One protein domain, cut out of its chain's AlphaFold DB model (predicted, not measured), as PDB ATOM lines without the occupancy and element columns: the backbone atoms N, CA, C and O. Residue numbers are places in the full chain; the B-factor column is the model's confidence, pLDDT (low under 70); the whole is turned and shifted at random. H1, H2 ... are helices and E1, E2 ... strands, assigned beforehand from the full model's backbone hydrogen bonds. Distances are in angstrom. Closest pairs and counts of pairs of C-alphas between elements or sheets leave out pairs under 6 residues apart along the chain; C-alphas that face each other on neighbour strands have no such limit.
ATOM      1  N   CYS A   2     112.557 182.090 191.190       92.31
ATOM      2  CA  CYS A   2     111.799 183.217 190.656       92.31
ATOM      3  C   CYS A   2     110.566 182.707 189.906       92.31
ATOM      4  O   CYS A   2     110.679 181.749 189.140       92.31
ATOM      5  N   LEU A   3     109.409 183.313 190.171       94.88
ATOM      6  CA  LEU A   3     108.102 182.899 189.660       94.88
ATOM      7  C   LEU A   3     107.416 184.099 189.009       94.88
ATOM      8  O   LEU A   3     107.470 185.204 189.550       94.88
ATOM      9  N   ALA A   4     106.805 183.873 187.850       96.31
ATOM     10  CA  ALA A   4     106.074 184.884 187.111       96.31
ATOM     11  C   ALA A   4     104.715 185.157 187.764       96.31
ATOM     12  O   ALA A   4     104.062 184.250 188.278       96.31
ATOM     13  N   PHE A   5     104.302 186.418 187.717       96.00
ATOM     14  CA  PHE A   5     102.988 186.891 188.132       96.00
ATOM     15  C   PHE A   5     102.642 188.146 187.333       96.00
ATOM     16  O   PHE A   5     103.537 188.847 186.847       96.00
ATOM     17  N   LYS A   6     101.353 188.449 187.206       95.00
ATOM     18  CA  LYS A   6     100.880 189.683 186.591       95.00
ATOM     19  C   LYS A   6     100.825 190.803 187.612       95.00
ATOM     20  O   LYS A   6     100.216 190.695 188.674       95.00
ATOM     21  N   TYR A   7     101.438 191.922 187.254       93.06
ATOM     22  CA  TYR A   7     101.372 193.147 188.030       93.06
ATOM     23  C   TYR A   7     100.416 194.138 187.361       93.06
ATOM     24  O   TYR A   7     100.625 194.531 186.218       93.06
ATOM     25  N   ASN A   8      99.384 194.571 188.089       90.75
ATOM     26  CA  ASN A   8      98.322 195.439 187.563       90.75
ATOM     27  C   ASN A   8      98.672 196.942 187.561       90.75
ATOM     28  O   ASN A   8      97.808 197.778 187.325       90.75
ATOM     29  N   GLY A   9      99.930 197.306 187.828       87.75
ATOM     30  CA  GLY A   9     100.424 198.678 187.672       87.75
ATOM     31  C   GLY A   9     100.474 199.518 188.951       87.75
ATOM     32  O   GLY A   9     101.259 200.462 189.003       87.75
ATOM     33  N   CYS A  10      99.752 199.158 190.016       90.94
ATOM     34  CA  CYS A  10      99.816 199.857 191.306       90.94
ATOM     35  C   CYS A  10      99.965 198.905 192.508       90.94
ATOM     36  O   CYS A  10      99.589 197.734 192.457       90.94
ATOM     37  N   GLY A  11     100.535 199.425 193.601       83.94
ATOM     38  CA  GLY A  11     100.841 198.657 194.812       83.94
ATOM     39  C   GLY A  11     102.090 197.766 194.699       83.94
ATOM     40  O   GLY A  11     102.844 197.805 193.730       83.94
ATOM     41  N   GLY A  12     102.344 196.956 195.726       84.88
ATOM     42  CA  GLY A  12     103.434 195.974 195.737       84.88
ATOM     43  C   GLY A  12     104.682 196.391 196.522       84.88
ATOM     44  O   GLY A  12     104.672 197.332 197.311       84.88
ATOM     45  N   ASN A  13     105.758 195.625 196.348       90.62
ATOM     46  CA  ASN A  13     107.004 195.762 197.103       90.62
ATOM     47  C   ASN A  13     108.229 195.523 196.197       90.62
ATOM     48  O   ASN A  13     108.108 195.387 194.981       90.62
ATOM     49  N   ARG A  14     109.425 195.477 196.794       92.50
ATOM     50  CA  ARG A  14     110.703 195.291 196.081       92.50
ATOM     51  C   ARG A  14     110.936 193.868 195.543       92.50
ATOM     52  O   ARG A  14     111.950 193.647 194.893       92.50
ATOM     53  N   ASN A  15     110.050 192.906 195.807       92.81
ATOM     54  CA  ASN A  15     110.134 191.533 195.297       92.81
ATOM     55  C   ASN A  15     109.358 191.387 193.974       92.81
ATOM     56  O   ASN A  15     108.470 190.547 193.838       92.81
ATOM     57  N   ARG A  16     109.667 192.269 193.022       93.62
ATOM     58  CA  ARG A  16     109.130 192.287 191.660       93.62
ATOM     59  C   ARG A  16     110.245 192.730 190.727       93.62
ATOM     60  O   ARG A  16     110.920 193.716 191.011       93.62
ATOM     61  N   PHE A  17     110.398 192.019 189.622       94.69
ATOM     62  CA  PHE A  17     111.449 192.256 188.640       94.69
ATOM     63  C   PHE A  17     110.854 192.139 187.242       94.69
ATOM     64  O   PHE A  17     109.983 191.298 187.024       94.69
ATOM     65  N   ASP A  18     111.336 192.953 186.306       91.50
ATOM     66  CA  ASP A  18     110.799 192.984 184.940       91.50
ATOM     67  C   ASP A  18     111.277 191.784 184.115       91.50
ATOM     68  O   ASP A  18     110.644 191.383 183.141       91.50
ATOM     69  N   THR A  19     112.405 191.188 184.509       91.19
ATOM     70  CA  THR A  19     112.978 190.019 183.843       91.19
ATOM     71  C   THR A  19     113.360 188.939 184.844       91.19
ATOM     72  O   THR A  19     113.723 189.214 185.993       91.19
ATOM     73  N   ILE A  20     113.340 187.687 184.378       91.19
ATOM     74  CA  ILE A  20     113.803 186.544 185.168       91.19
ATOM     75  C   ILE A  20     115.252 186.743 185.627       91.19
ATOM     76  O   ILE A  20     115.553 186.518 186.794       91.19
ATOM     77  N   HIS A  21     116.113 187.269 184.752       89.44
ATOM     78  CA  HIS A  21     117.529 187.475 185.038       89.44
ATOM     79  C   HIS A  21     117.755 188.432 186.215       89.44
ATOM     80  O   HIS A  21     118.542 188.131 187.107       89.44
ATOM     81  N   GLN A  22     117.023 189.549 186.268       92.25
ATOM     82  CA  GLN A  22     117.096 190.484 187.396       92.25
ATOM     83  C   GLN A  22     116.672 189.824 188.714       92.25
ATOM     84  O   GLN A  22     117.328 190.021 189.739       92.25
ATOM     85  N   CYS A  23     115.604 189.020 188.688       93.25
ATOM     86  CA  CYS A  23     115.158 188.288 189.870       93.25
ATOM     87  C   CYS A  23     116.215 187.285 190.340       93.25
ATOM     88  O   CYS A  23     116.551 187.241 191.522       93.25
ATOM     89  N   GLU A  24     116.768 186.490 189.425       89.31
ATOM     90  CA  GLU A  24     117.775 185.483 189.756       89.31
ATOM     91  C   GLU A  24     119.047 186.117 190.298       89.31
ATOM     92  O   GLU A  24     119.519 185.718 191.358       89.31
ATOM     93  N   PHE A  25     119.540 187.160 189.632       88.00
ATOM     94  CA  PHE A  25     120.711 187.905 190.074       88.00
ATOM     95  C   PHE A  25     120.521 188.482 191.482       88.00
ATOM     96  O   PHE A  25     121.439 188.468 192.299       88.00
ATOM     97  N   ARG A  26     119.314 188.974 191.798       90.50
ATOM     98  CA  ARG A  26     119.035 189.597 193.097       90.50
ATOM     99  C   ARG A  26     118.750 188.598 194.218       90.50
ATOM    100  O   ARG A  26     119.076 188.901 195.372       90.50
ATOM    101  N   CYS A  27     118.094 187.479 193.903       87.88
ATOM    102  CA  CYS A  27     117.476 186.577 194.880       87.88
ATOM    103  C   CYS A  27     118.057 185.163 194.900       87.88
ATOM    104  O   CYS A  27     117.715 184.405 195.803       87.88
ATOM    105  N   ILE A  28     118.887 184.777 193.932       83.62
ATOM    106  CA  ILE A  28     119.528 183.459 193.883       83.62
ATOM    107  C   ILE A  28     121.055 183.640 193.907       83.62
ATOM    108  O   ILE A  28     121.709 183.617 192.869       83.62
ATOM    109  N   PRO A  29     121.647 183.842 195.093       69.38
ATOM    110  CA  PRO A  29     123.088 183.766 195.286       69.38
ATOM    111  C   PRO A  29     123.687 182.453 194.807       69.38
ATOM    112  O   PRO A  29     123.015 181.424 194.744       69.38
ATOM    113  N   GLN A  30     124.986 182.497 194.521       59.12
ATOM    114  CA  GLN A  30     125.720 181.368 193.949       59.12
ATOM    115  C   GLN A  30     125.685 180.109 194.838       59.12
ATOM    116  O   GLN A  30     125.716 179.005 194.302       59.12
ATOM    117  N   ASP A  31     125.484 180.270 196.153       56.19
ATOM    118  CA  ASP A  31     125.416 179.176 197.138       56.19
ATOM    119  C   ASP A  31     123.991 178.848 197.643       56.19
ATOM    120  O   ASP A  31     123.823 178.208 198.687       56.19
ATOM    121  N   TYR A  32     122.929 179.328 196.984       53.88
ATOM    122  CA  TYR A  32     121.588 179.291 197.584       53.88
ATOM    123  C   TYR A  32     121.001 177.892 197.802       53.88
ATOM    124  O   TYR A  32     120.884 177.093 196.877       53.88
ATOM    125  N   GLY A  33     120.480 177.680 199.022       59.50
ATOM    126  CA  GLY A  33     119.373 176.757 199.293       59.50
ATOM    127  C   GLY A  33     119.695 175.311 198.948       59.50
ATOM    128  O   GLY A  33     119.109 174.737 198.029       59.50
ATOM    129  N   VAL A  96      99.397 167.353 179.022       92.94
ATOM    130  CA  VAL A  96      98.747 166.251 178.300       92.94
ATOM    131  C   VAL A  96      98.074 166.808 177.045       92.94
ATOM    132  O   VAL A  96      97.264 167.732 177.150       92.94
ATOM    133  N   ASN A  97      98.399 166.240 175.880       92.44
ATOM    134  CA  ASN A  97      97.854 166.601 174.561       92.44
ATOM    135  C   ASN A  97      98.057 168.071 174.146       92.44
ATOM    136  O   ASN A  97      97.342 168.578 173.287       92.44
ATOM    137  N   SER A  98      99.017 168.766 174.753       94.25
ATOM    138  CA  SER A  98      99.377 170.136 174.392       94.25
ATOM    139  C   SER A  98     100.851 170.387 174.717       94.25
ATOM    140  O   SER A  98     101.545 169.514 175.239       94.25
ATOM    141  N   THR A  99     101.354 171.575 174.417       95.50
ATOM    142  CA  THR A  99     102.749 171.959 174.642       95.50
ATOM    143  C   THR A  99     102.905 172.802 175.903       95.50
ATOM    144  O   THR A  99     102.089 173.673 176.202       95.50
ATOM    145  N   THR A 100     103.966 172.557 176.672       97.12
ATOM    146  CA  THR A 100     104.319 173.418 177.808       97.12
ATOM    147  C   THR A 100     104.832 174.755 177.286       97.12
ATOM    148  O   THR A 100     105.771 174.790 176.486       97.12
ATOM    149  N   VAL A 101     104.260 175.861 177.763       97.12
ATOM    150  CA  VAL A 101     104.762 177.208 177.471       97.12
ATOM    151  C   VAL A 101     106.129 177.375 178.127       97.12
ATOM    152  O   VAL A 101     106.297 177.136 179.325       97.12
ATOM    153  N   LYS A 102     107.117 177.793 177.335       95.12
ATOM    154  CA  LYS A 102     108.505 177.966 177.774       95.12
ATOM    155  C   LYS A 102     108.963 179.405 177.590       95.12
ATOM    156  O   LYS A 102     108.649 180.017 176.571       95.12
ATOM    157  N   MET A 103     109.775 179.883 178.523       92.56
ATOM    158  CA  MET A 103     110.480 181.161 178.456       92.56
ATOM    159  C   MET A 103     111.987 180.941 178.297       92.56
ATOM    160  O   MET A 103     112.505 179.876 178.652       92.56
ATOM    161  N   ASP A 104     112.683 181.940 177.756       90.81
ATOM    162  CA  ASP A 104     114.144 181.950 177.766       90.81
ATOM    163  C   ASP A 104     114.664 182.264 179.171       90.81
ATOM    164  O   ASP A 104     114.165 183.161 179.854       90.81
ATOM    165  N   ARG A 105     115.653 181.491 179.614       88.00
ATOM    166  CA  ARG A 105     116.305 181.642 180.911       88.00
ATOM    167  C   ARG A 105     117.798 181.398 180.732       88.00
ATOM    168  O   ARG A 105     118.281 180.284 180.921       88.00
ATOM    169  N   GLY A 106     118.505 182.440 180.294       81.31
ATOM    170  CA  GLY A 106     119.947 182.385 180.042       81.31
ATOM    171  C   GLY A 106     120.311 181.482 178.860       81.31
ATOM    172  O   GLY A 106     121.254 180.704 178.964       81.31
ATOM    173  N   GLY A 107     119.531 181.529 177.772       84.25
ATOM    174  CA  GLY A 107     119.726 180.693 176.580       84.25
ATOM    175  C   GLY A 107     119.083 179.303 176.656       84.25
ATOM    176  O   GLY A 107     119.063 178.574 175.664       84.25
ATOM    177  N   PHE A 108     118.524 178.924 177.811       87.12
ATOM    178  CA  PHE A 108     117.790 177.673 177.982       87.12
ATOM    179  C   PHE A 108     116.281 177.911 177.985       87.12
ATOM    180  O   PHE A 108     115.759 178.739 178.734       87.12
ATOM    181  N   ARG A 109     115.546 177.114 177.200       92.44
ATOM    182  CA  ARG A 109     114.077 177.144 177.197       92.44
ATOM    183  C   ARG A 109     113.527 176.348 178.374       92.44
ATOM    184  O   ARG A 109     113.449 175.120 178.315       92.44
ATOM    185  N   THR A 110     113.100 177.051 179.416       92.62
ATOM    186  CA  THR A 110     112.529 176.454 180.633       92.62
ATOM    187  C   THR A 110     111.023 176.706 180.710       92.62
ATOM    188  O   THR A 110     110.559 177.698 180.144       92.62
ATOM    189  N   PRO A 111     110.227 175.826 181.346       95.44
ATOM    190  CA  PRO A 111     108.801 176.081 181.530       95.44
ATOM    191  C   PRO A 111     108.548 177.412 182.244       95.44
ATOM    192  O   PRO A 111     109.278 177.782 183.166       95.44
ATOM    193  N   LEU A 112     107.508 178.124 181.817       96.00
ATOM    194  CA  LEU A 112     107.041 179.323 182.504       96.00
ATOM    195  C   LEU A 112     106.301 178.907 183.779       96.00
ATOM    196  O   LEU A 112     105.262 178.249 183.700       96.00
ATOM    197  N   PHE A 113     106.838 179.294 184.936       96.88
ATOM    198  CA  PHE A 113     106.282 178.957 186.245       96.88
ATOM    199  C   PHE A 113     105.739 180.184 186.974       96.88
ATOM    200  O   PHE A 113     106.412 181.212 187.023       96.88
ATOM    201  N   GLY A 114     104.586 180.021 187.615       96.50
ATOM    202  CA  GLY A 114     104.020 180.924 188.620       96.50
ATOM    203  C   GLY A 114     103.842 180.207 189.961       96.50
ATOM    204  O   GLY A 114     104.130 179.008 190.068       96.50
ATOM    205  N   ARG A 115     103.392 180.920 191.002       95.00
ATOM    206  CA  ARG A 115     103.121 180.290 192.307       95.00
ATOM    207  C   ARG A 115     101.786 179.559 192.280       95.00
ATOM    208  O   ARG A 115     101.735 178.397 192.670       95.00
ATOM    209  N   SER A 116     100.743 180.219 191.790       96.81
ATOM    210  CA  SER A 116      99.430 179.625 191.524       96.81
ATOM    211  C   SER A 116      98.820 180.225 190.256       96.81
ATOM    212  O   SER A 116      99.343 181.189 189.698       96.81
ATOM    213  N   CYS A 117      97.709 179.660 189.779       97.31
ATOM    214  CA  CYS A 117      96.976 180.253 188.656       97.31
ATOM    215  C   CYS A 117      96.308 181.594 188.990       97.31
ATOM    216  O   CYS A 117      95.959 182.327 188.067       97.31
ATOM    217  N   ASP A 118      96.190 181.942 190.272       96.12
ATOM    218  CA  ASP A 118      95.640 183.229 190.714       96.12
ATOM    219  C   ASP A 118      96.583 184.401 190.396       96.12
ATOM    220  O   ASP A 118      96.157 185.551 190.357       96.12
ATOM    221  N   ASP A 119      97.858 184.107 190.120       94.69
ATOM    222  CA  ASP A 119      98.862 185.102 189.741       94.69
ATOM    223  C   ASP A 119      98.701 185.616 188.290       94.69
ATOM    224  O   ASP A 119      99.465 186.487 187.878       94.69
ATOM    225  N   ASP A 120      97.764 185.073 187.497       95.44
ATOM    226  CA  ASP A 120      97.447 185.475 186.106       95.44
ATOM    227  C   ASP A 120      98.683 185.640 185.191       95.44
ATOM    228  O   ASP A 120      98.806 186.568 184.393       95.44
ATOM    229  N   PHE A 121      99.659 184.742 185.335       96.38
ATOM    230  CA  PHE A 121     100.967 184.843 184.674       96.38
ATOM    231  C   PHE A 121     101.027 184.193 183.284       96.38
ATOM    232  O   PHE A 121     102.053 184.278 182.602       96.38
ATOM    233  N   CYS A 122      99.968 183.499 182.868       97.25
ATOM    234  CA  CYS A 122      99.951 182.768 181.609       97.25
ATOM    235  C   CYS A 122      99.692 183.693 180.411       97.25
ATOM    236  O   CYS A 122      98.820 184.558 180.473       97.25
ATOM    237  N   PRO A 123     100.413 183.523 179.288       96.06
ATOM    238  CA  PRO A 123     100.186 184.332 178.097       96.06
ATOM    239  C   PRO A 123      98.821 184.046 177.456       96.06
ATOM    240  O   PRO A 123      98.218 182.990 177.658       96.06
ATOM    241  N   VAL A 124      98.372 184.967 176.602       94.06
ATOM    242  CA  VAL A 124      97.116 184.836 175.847       94.06
ATOM    243  C   VAL A 124      97.082 183.517 175.062       94.06
ATOM    244  O   VAL A 124      98.087 183.096 174.476       94.06
ATOM    245  N   ASN A 125      95.906 182.884 175.026       94.00
ATOM    246  CA  ASN A 125      95.669 181.571 174.415       94.00
ATOM    247  C   ASN A 125      96.488 180.439 175.054       94.00
ATOM    248  O   ASN A 125      96.900 179.506 174.367       94.00
ATOM    249  N   SER A 126      96.755 180.523 176.356       96.69
ATOM    250  CA  SER A 126      97.269 179.398 177.134       96.69
ATOM    251  C   SER A 126      96.414 179.178 178.375       96.69
ATOM    252  O   SER A 126      95.809 180.110 178.905       96.69
ATOM    253  N   ARG A 127      96.335 177.924 178.819       96.81
ATOM    254  CA  ARG A 127      95.633 177.535 180.045       96.81
ATOM    255  C   ARG A 127      96.635 177.363 181.176       96.81
ATOM    256  O   ARG A 127      97.693 176.766 180.972       96.81
ATOM    257  N   CYS A 128      96.285 177.837 182.361       97.62
ATOM    258  CA  CYS A 128      97.083 177.601 183.554       97.62
ATOM    259  C   CYS A 128      96.752 176.237 184.178       97.62
ATOM    260  O   CYS A 128      95.588 175.843 184.246       97.62
ATOM    261  N   ILE A 129      97.775 175.525 184.645       97.00
ATOM    262  CA  ILE A 129      97.660 174.289 185.419       97.00
ATOM    263  C   ILE A 129      98.361 174.507 186.759       97.00
ATOM    264  O   ILE A 129      99.583 174.661 186.812       97.00
ATOM    265  N   SER A 130      97.581 174.506 187.842       96.38
ATOM    266  CA  SER A 130      98.118 174.514 189.206       96.38
ATOM    267  C   SER A 130      98.524 173.105 189.617       96.38
ATOM    268  O   SER A 130      97.756 172.155 189.467       96.38
ATOM    269  N   GLN A 131      99.734 172.981 190.143       94.56
ATOM    270  CA  GLN A 131     100.216 171.798 190.843       94.56
ATOM    271  C   GLN A 131     100.292 172.098 192.350       94.56
ATOM    272  O   GLN A 131      99.768 173.099 192.828       94.56
ATOM    273  N   GLU A 132     100.934 171.221 193.118       94.81
ATOM    274  CA  GLU A 132     100.972 171.299 194.583       94.81
ATOM    275  C   GLU A 132     101.770 172.503 195.107       94.81
ATOM    276  O   GLU A 132     101.412 173.078 196.129       94.81
ATOM    277  N   ILE A 133     102.856 172.884 194.428       94.62
ATOM    278  CA  ILE A 133     103.732 173.989 194.873       94.62
ATOM    279  C   ILE A 133     104.091 174.990 193.771       94.62
ATOM    280  O   ILE A 133     104.778 175.972 194.046       94.62
ATOM    281  N   LEU A 134     103.687 174.725 192.529       96.19
ATOM    282  CA  LEU A 134     103.958 175.562 191.361       96.19
ATOM    283  C   LEU A 134     102.757 175.521 190.422       96.19
ATOM    284  O   LEU A 134     102.035 174.530 190.378       96.19
ATOM    285  N   ALA A 135     102.607 176.543 189.593       97.62
ATOM    286  CA  ALA A 135     101.713 176.520 188.444       97.62
ATOM    287  C   ALA A 135     102.510 176.711 187.151       97.62
ATOM    288  O   ALA A 135     103.580 177.319 187.161       97.62
ATOM    289  N   PHE A 136     101.998 176.201 186.034       97.88
ATOM    290  CA  PHE A 136     102.602 176.366 184.709       97.88
ATOM    291  C   PHE A 136     101.531 176.528 183.630       97.88
ATOM    292  O   PHE A 136     100.350 176.306 183.885       97.88
ATOM    293  N   CYS A 137     101.940 176.907 182.420       98.12
ATOM    294  CA  CYS A 137     101.010 177.171 181.325       98.12
ATOM    295  C   CYS A 137     101.137 176.134 180.206       98.12
ATOM    296  O   CYS A 137     102.241 175.738 179.821       98.12
ATOM    297  N   CYS A 138      99.995 175.750 179.646       97.75
ATOM    298  CA  CYS A 138      99.873 174.829 178.525       97.75
ATOM    299  C   CYS A 138      99.220 175.510 177.326       97.75
ATOM    300  O   CYS A 138      98.255 176.259 177.493       97.75
ATOM    301  N   ARG A 139      99.723 175.215 176.128       95.25
ATOM    302  CA  ARG A 139      99.210 175.714 174.855       95.25
ATOM    303  C   ARG A 139      99.102 174.603 173.827       95.25
ATOM    304  O   ARG A 139     100.081 173.837 173.692       95.25
TER     305      ARG A 139
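This is residues 2 to 33 and 96 to 139 of the 139 residues of a protein of Ascaris suum (UniProt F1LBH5). With little regular structure, this is a loop-rich body in which hairpin E1-E2 lies between helix H1 and hairpin E3-E4, while residues 8 to 14 stick out. The named elements, in the order H1 E1 E2 E3 E4, hold 24 of 76 printed residues; the class is mixed, with two antiparallel two-stranded sheets. The whole is compact, with a radius of gyration of the C-alphas of 13.2 A and spans of 37 by 31 by 23 A.

H1, residues 20 to 27, has every O i to N i+4 pair within hydrogen-bond range. Its closest C-alphas to E1, residues 102 to 105, are those of Ile 20 and Arg 105, 7.0 A. E1 and E2, residues 108 to 111, form an antiparallel hairpin; N 103 and O 110 are within hydrogen-bond range at 2.8 A. E3, residues 127 to 130, and E4, residues 135 to 138, form another, with N 129 and O 136 at 2.8 A. The closest C-alphas of E2 and E4, Pro 111 and Phe 136, are 7.0 A apart.

H1, 10.4 A long, begins at C-alpha 20 (113.803, 186.544, 185.168). E1 measures 9.2 A, E2 9.8 A, E3 10.0 A and E4 10.2 A, ending at C-alpha 138 (99.873, 174.829, 178.525).

The farthest C-alphas, Arg 14 and Asn 97, are 38.1 A apart. Residues 34 to 95 are not printed; C-alphas 33 and 96 are 31.2 A apart. The E2 to E3 link is long. Residues 29 to 33 have pLDDT under 70.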